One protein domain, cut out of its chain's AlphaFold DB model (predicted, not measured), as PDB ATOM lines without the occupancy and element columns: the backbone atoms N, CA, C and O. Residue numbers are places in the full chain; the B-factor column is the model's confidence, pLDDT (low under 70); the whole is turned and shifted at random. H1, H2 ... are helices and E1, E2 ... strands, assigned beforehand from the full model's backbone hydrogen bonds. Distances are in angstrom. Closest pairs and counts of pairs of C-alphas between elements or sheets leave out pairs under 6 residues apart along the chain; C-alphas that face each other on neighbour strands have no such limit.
ATOM      1  N   ILE A   2     -35.624  35.061 -25.645       37.03
ATOM      2  CA  ILE A   2     -35.596  33.577 -25.616       37.03
ATOM      3  C   ILE A   2     -36.848  32.981 -26.312       37.03
ATOM      4  O   ILE A   2     -37.939  33.026 -25.769       37.03
ATOM      5  N   TRP A   3     -36.860  32.640 -27.611       35.38
ATOM      6  CA  TRP A   3     -35.992  31.762 -28.429       35.38
ATOM      7  C   TRP A   3     -35.887  30.311 -27.940       35.38
ATOM      8  O   TRP A   3     -34.872  29.656 -28.143       35.38
ATOM      9  N   ILE A   4     -36.949  29.775 -27.343       39.19
ATOM     10  CA  ILE A   4     -37.150  28.325 -27.305       39.19
ATOM     11  C   ILE A   4     -38.520  28.074 -27.909       39.19
ATOM     12  O   ILE A   4     -39.526  28.375 -27.277       39.19
ATOM     13  N   LEU A   5     -38.503  27.623 -29.167       43.12
ATOM     14  CA  LEU A   5     -39.584  26.960 -29.894       43.12
ATOM     15  C   LEU A   5     -40.864  26.811 -29.067       43.12
ATOM     16  O   LEU A   5     -40.969  25.891 -28.250       43.12
ATOM     17  N   ASP A   6     -41.845  27.681 -29.319       47.44
ATOM     18  CA  ASP A   6     -43.228  27.320 -29.052       47.44
ATOM     19  C   ASP A   6     -43.450  25.977 -29.759       47.44
ATOM     20  O   ASP A   6     -43.400  25.865 -30.985       47.44
ATOM     21  N   LYS A   7     -43.540  24.904 -28.971       44.75
ATOM     22  CA  LYS A   7     -43.628  23.530 -29.477       44.75
ATOM     23  C   LYS A   7     -44.849  23.386 -30.397       44.75
ATOM     24  O   LYS A   7     -44.839  22.573 -31.318       44.75
ATOM     25  N   SER A   8     -45.860  24.227 -30.176       49.12
ATOM     26  CA  SER A   8     -47.063  24.387 -30.989       49.12
ATOM     27  C   SER A   8     -46.753  24.967 -32.375       49.12
ATOM     28  O   SER A   8     -47.229  24.422 -33.366       49.12
ATOM     29  N   ALA A   9     -45.900  25.989 -32.474       51.62
ATOM     30  CA  ALA A   9     -45.421  26.550 -33.733       51.62
ATOM     31  C   ALA A   9     -44.615  25.529 -34.540       51.62
ATOM     32  O   ALA A   9     -44.764  25.472 -35.752       51.62
ATOM     33  N   HIS A  10     -43.826  24.663 -33.893       51.28
ATOM     34  CA  HIS A  10     -43.122  23.583 -34.596       51.28
ATOM     35  C   HIS A  10     -44.091  22.519 -35.137       51.28
ATOM     36  O   HIS A  10     -43.959  22.087 -36.278       51.28
ATOM     37  N   VAL A  11     -45.111  22.133 -34.359       55.09
ATOM     38  CA  VAL A  11     -46.170  21.216 -34.824       55.09
ATOM     39  C   VAL A  11     -46.972  21.832 -35.973       55.09
ATOM     40  O   VAL A  11     -47.300  21.131 -36.925       55.09
ATOM     41  N   ARG A  12     -47.245  23.140 -35.927       60.12
ATOM     42  CA  ARG A  12     -47.926  23.877 -37.003       60.12
ATOM     43  C   ARG A  12     -47.057  24.080 -38.237       60.12
ATOM     44  O   ARG A  12     -47.569  23.967 -39.343       60.12
ATOM     45  N   LEU A  32     -38.308  26.913 -45.891       74.00
ATOM     46  CA  LEU A  32     -38.671  26.876 -44.461       74.00
ATOM     47  C   LEU A  32     -38.768  28.272 -43.789       74.00
ATOM     48  O   LEU A  32     -39.719  28.503 -43.038       74.00
ATOM     49  N   PRO A  33     -37.848  29.224 -44.059       79.44
ATOM     50  CA  PRO A  33     -37.961  30.609 -43.601       79.44
ATOM     51  C   PRO A  33     -39.283  31.323 -43.926       79.44
ATOM     52  O   PRO A  33     -39.825  31.996 -43.051       79.44
ATOM     53  N   ASP A  34     -39.837  31.170 -45.130       82.50
ATOM     54  CA  ASP A  34     -41.058  31.892 -45.526       82.50
ATOM     55  C   ASP A  34     -42.290  31.358 -44.794       82.50
ATOM     56  O   ASP A  34     -43.196  32.111 -44.436       82.50
ATOM     57  N   LEU A  35     -42.293  30.059 -44.486       83.00
ATOM     58  CA  LEU A  35     -43.323  29.441 -43.652       83.00
ATOM     59  C   LEU A  35     -43.248  29.928 -42.211       83.00
ATOM     60  O   LEU A  35     -44.281  30.175 -41.595       83.00
ATOM     61  N   PHE A  36     -42.035  30.102 -41.687       85.62
ATOM     62  CA  PHE A  36     -41.836  30.660 -40.356       85.62
ATOM     63  C   PHE A  36     -42.349  32.103 -40.270       85.62
ATOM     64  O   PHE A  36     -43.034  32.463 -39.309       85.62
ATOM     65  N   ILE A  37     -42.071  32.920 -41.289       85.69
ATOM     66  CA  ILE A  37     -42.570  34.297 -41.380       85.69
ATOM     67  C   ILE A  37     -44.100  34.309 -41.471       85.69
ATOM     68  O   ILE A  37     -44.747  35.064 -40.744       85.69
ATOM     69  N   ALA A  38     -44.685  33.441 -42.300       87.00
ATOM     70  CA  ALA A  38     -46.133  33.340 -42.441       87.00
ATOM     71  C   ALA A  38     -46.830  32.914 -41.138       87.00
ATOM     72  O   ALA A  38     -47.793  33.554 -40.724       87.00
ATOM     73  N   GLU A  39     -46.319  31.890 -40.450       85.75
ATOM     74  CA  GLU A  39     -46.885  31.428 -39.174       85.75
ATOM     75  C   GLU A  39     -46.749  32.494 -38.080       85.75
ATOM     76  O   GLU A  39     -47.681  32.727 -37.312       85.75
ATOM     77  N   THR A  40     -45.618  33.203 -38.050       86.88
ATOM     78  CA  THR A  40     -45.418  34.335 -37.137       86.88
ATOM     79  C   THR A  40     -46.455  35.428 -37.401       86.88
ATOM     80  O   THR A  40     -47.072  35.936 -36.466       86.88
ATOM     81  N   ALA A  41     -46.708  35.764 -38.667       88.81
ATOM     82  CA  ALA A  41     -47.714  36.757 -39.027       88.81
ATOM     83  C   ALA A  41     -49.123  36.334 -38.578       88.81
ATOM     84  O   ALA A  41     -49.806  37.120 -37.924       88.81
ATOM     85  N   ILE A  42     -49.520  35.079 -38.819       90.19
ATOM     86  CA  ILE A  42     -50.804  34.530 -38.348       90.19
ATOM     87  C   ILE A  42     -50.901  34.612 -36.821       90.19
ATOM     88  O   ILE A  42     -51.895  35.105 -36.290       90.19
ATOM     89  N   HIS A  43     -49.862  34.166 -36.110       89.06
ATOM     90  CA  HIS A  43     -49.821  34.164 -34.648       89.06
ATOM     91  C   HIS A  43     -50.012  35.568 -34.054       89.06
ATOM     92  O   HIS A  43     -50.632  35.725 -33.004       89.06
ATOM     93  N   HIS A  44     -49.515  36.597 -34.741       90.12
ATOM     94  CA  HIS A  44     -49.635  37.989 -34.313       90.12
ATOM     95  C   HIS A  44     -50.825  38.740 -34.932       90.12
ATOM     96  O   HIS A  44     -50.978  39.932 -34.669       90.12
ATOM     97  N   GLY A  45     -51.669  38.079 -35.733       89.94
ATOM     98  CA  GLY A  45     -52.775  38.731 -36.445       89.94
ATOM     99  C   GLY A  45     -52.306  39.792 -37.449       89.94
ATOM    100  O   GLY A  45     -53.010  40.767 -37.698       89.94
ATOM    101  N   ALA A  46     -51.097  39.628 -37.985       89.12
ATOM    102  CA  ALA A  46     -50.456  40.538 -38.921       89.12
ATOM    103  C   ALA A  46     -50.508  39.998 -40.361       89.12
ATOM    104  O   ALA A  46     -50.670  38.801 -40.599       89.12
ATOM    105  N   GLY A  47     -50.334  40.898 -41.330       89.25
ATOM    106  CA  GLY A  47     -50.093  40.543 -42.728       89.25
ATOM    107  C   GLY A  47     -48.614  40.665 -43.096       89.25
ATOM    108  O   GLY A  47     -47.859  41.369 -42.426       89.25
ATOM    109  N   VAL A  48     -48.206  40.012 -44.184       89.94
ATOM    110  CA  VAL A  48     -46.845  40.108 -44.730       89.94
ATOM    111  C   VAL A  48     -46.860  40.915 -46.019       89.94
ATOM    112  O   VAL A  48     -47.569  40.583 -46.968       89.94
ATOM    113  N   LEU A  49     -46.051  41.970 -46.053       92.25
ATOM    114  CA  LEU A  49     -45.735  42.715 -47.265       92.25
ATOM    115  C   LEU A  49     -44.507  42.075 -47.913       92.25
ATOM    116  O   LEU A  49     -43.478  41.933 -47.253       92.25
ATOM    117  N   HIS A  50     -44.608  41.664 -49.172       85.94
ATOM    118  CA  HIS A  50     -43.563  40.876 -49.819       85.94
ATOM    119  C   HIS A  50     -43.354  41.263 -51.280       85.94
ATOM    120  O   HIS A  50     -44.227  41.827 -51.924       85.94
ATOM    121  N   ARG A  51     -42.195  40.887 -51.823       86.25
ATOM    122  CA  ARG A  51     -41.909  40.922 -53.268       86.25
ATOM    123  C   ARG A  51     -41.740  39.524 -53.869       86.25
ATOM    124  O   ARG A  51     -41.581  39.368 -55.074       86.25
ATOM    125  N   ASP A  52     -41.748  38.499 -53.018       81.06
ATOM    126  CA  ASP A  52     -41.587  37.112 -53.434       81.06
ATOM    127  C   ASP A  52     -42.946  36.464 -53.707       81.06
ATOM    128  O   ASP A  52     -43.832  36.464 -52.854       81.06
ATOM    129  N   ARG A  53     -43.109  35.874 -54.888       81.69
ATOM    130  CA  ARG A  53     -44.325  35.159 -55.299       81.69
ATOM    131  C   ARG A  53     -44.686  33.973 -54.398       81.69
ATOM    132  O   ARG A  53     -45.820  33.495 -54.467       81.69
ATOM    133  N   ASP A  54     -43.759  33.468 -53.591       82.31
ATOM    134  CA  ASP A  54     -44.021  32.311 -52.741       82.31
ATOM    135  C   ASP A  54     -44.997  32.630 -51.601       82.31
ATOM    136  O   ASP A  54     -45.853  31.797 -51.298       82.31
ATOM    137  N   TYR A  55     -45.022  33.867 -51.092       84.19
ATOM    138  CA  TYR A  55     -46.036  34.308 -50.125       84.19
ATOM    139  C   TYR A  55     -47.456  34.304 -50.697       84.19
ATOM    140  O   TYR A  55     -48.397  33.941 -49.989       84.19
ATOM    141  N   ALA A  56     -47.621  34.605 -51.990       84.94
ATOM    142  CA  ALA A  56     -48.919  34.501 -52.652       84.94
ATOM    143  C   ALA A  56     -49.412  33.046 -52.705       84.94
ATOM    144  O   ALA A  56     -50.605  32.786 -52.564       84.94
ATOM    145  N   ARG A  57     -48.499  32.077 -52.861       82.38
ATOM    146  CA  ARG A  57     -48.845  30.649 -52.838       82.38
ATOM    147  C   ARG A  57     -49.099  30.147 -51.414       82.38
ATOM    148  O   ARG A  57     -50.014  29.354 -51.216       82.38
ATOM    149  N   ILE A  58     -48.357  30.638 -50.420       84.19
ATOM    150  CA  ILE A  58     -48.616  30.336 -49.002       84.19
ATOM    151  C   ILE A  58     -50.012  30.833 -48.600       84.19
ATOM    152  O   ILE A  58     -50.752  30.091 -47.962       84.19
ATOM    153  N   ALA A  59     -50.424  32.029 -49.034       87.31
ATOM    154  CA  ALA A  59     -51.760  32.568 -48.754       87.31
ATOM    155  C   ALA A  59     -52.904  31.713 -49.328       87.31
ATOM    156  O   ALA A  59     -53.993  31.689 -48.764       87.31
ATOM    157  N   GLN A  60     -52.660  30.963 -50.407       85.31
ATOM    158  CA  GLN A  60     -53.658  30.048 -50.975       85.31
ATOM    159  C   GLN A  60     -53.878  28.797 -50.118       85.31
ATOM    160  O   GLN A  60     -54.962  28.222 -50.155       85.31
ATOM    161  N   VAL A  61     -52.862  28.363 -49.368       81.06
ATOM    162  CA  VAL A  61     -52.899  27.105 -48.603       81.06
ATOM    163  C   VAL A  61     -52.939  27.309 -47.087       81.06
ATOM    164  O   VAL A  61     -53.105  26.344 -46.342       81.06
ATOM    165  N   ARG A  62     -52.756  28.546 -46.605       82.69
ATOM    166  CA  ARG A  62     -52.778  28.896 -45.182       82.69
ATOM    167  C   ARG A  62     -53.978  29.766 -44.842       82.69
ATOM    168  O   ARG A  62     -53.942  30.977 -45.064       82.69
ATOM    169  N   PRO A  63     -55.023  29.174 -44.243       82.69
ATOM    170  CA  PRO A  63     -56.144  29.934 -43.722       82.69
ATOM    171  C   PRO A  63     -55.668  30.984 -42.712       82.69
ATOM    172  O   PRO A  63     -54.880  30.681 -41.818       82.69
ATOM    173  N   GLY A  64     -56.153  32.218 -42.849       84.38
ATOM    174  CA  GLY A  64     -55.813  33.322 -41.946       84.38
ATOM    175  C   GLY A  64     -54.486  34.024 -42.250       84.38
ATOM    176  O   GLY A  64     -54.195  35.043 -41.626       84.38
ATOM    177  N   PHE A  65     -53.706  33.546 -43.224       89.25
ATOM    178  CA  PHE A  65     -52.525  34.265 -43.683       89.25
ATOM    179  C   PHE A  65     -52.907  35.361 -44.679       89.25
ATOM    180  O   PHE A  65     -53.524  35.091 -45.709       89.25
ATOM    181  N   THR A  66     -52.517  36.602 -44.388       92.06
ATOM    182  CA  THR A  66     -52.700  37.735 -45.304       92.06
ATOM    183  C   THR A  66     -51.356  38.136 -45.891       92.06
ATOM    184  O   THR A  66     -50.432  38.470 -45.152       92.06
TER     185      THR A  66
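Overview. This is residues 2 to 12 and 32 to 66 of the 71 residues of an uncharacterized protein of Mycobacterium sp (UniProt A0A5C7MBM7). Helix H2 sits in the middle, with H3 tilted steeply on one side and short H1 loosely on the other; residues 2 to 8 stick out. The 46 printed residues, mostly helix, hold named elements H1, H2, E1, H3 in order. The whole is compact, radius of gyration of the C-alphas 10.8 A, spanning 30 by 18 by 17 A.

Arrangement. H1, residues 7 to 12, is close to but not clearly touching H2, residues 32 to 43; their closest C-alphas, Ala 9 and Glu 39, are 7.5 A apart. H2 touches H3, residues 53 to 61, with residues 34 to 38 alone, at a steep tilt of 54 degrees; closest are the C-alphas of Asp 34 and Tyr 55, 7.2 A. E1, residues 47 to 50, pairs with no named strand. Every O i to N i+4 pair is within hydrogen-bond range in H1 and H2, 4 of 5 in H3.

Along the chain. H1, 8.7 A, begins at C-alpha 7 (-43.628, 23.530, -29.477). H2 measures 16.5 A, E1 9.6 A. H3, 13.5 A, ends at C-alpha 61 (-52.899, 27.105, -48.603).

Size, cuts and confidence. Residues 13 to 31 are not printed; C-alphas 12 and 32 are 12.3 A apart. Residues 2 to 12 have pLDDT under 70.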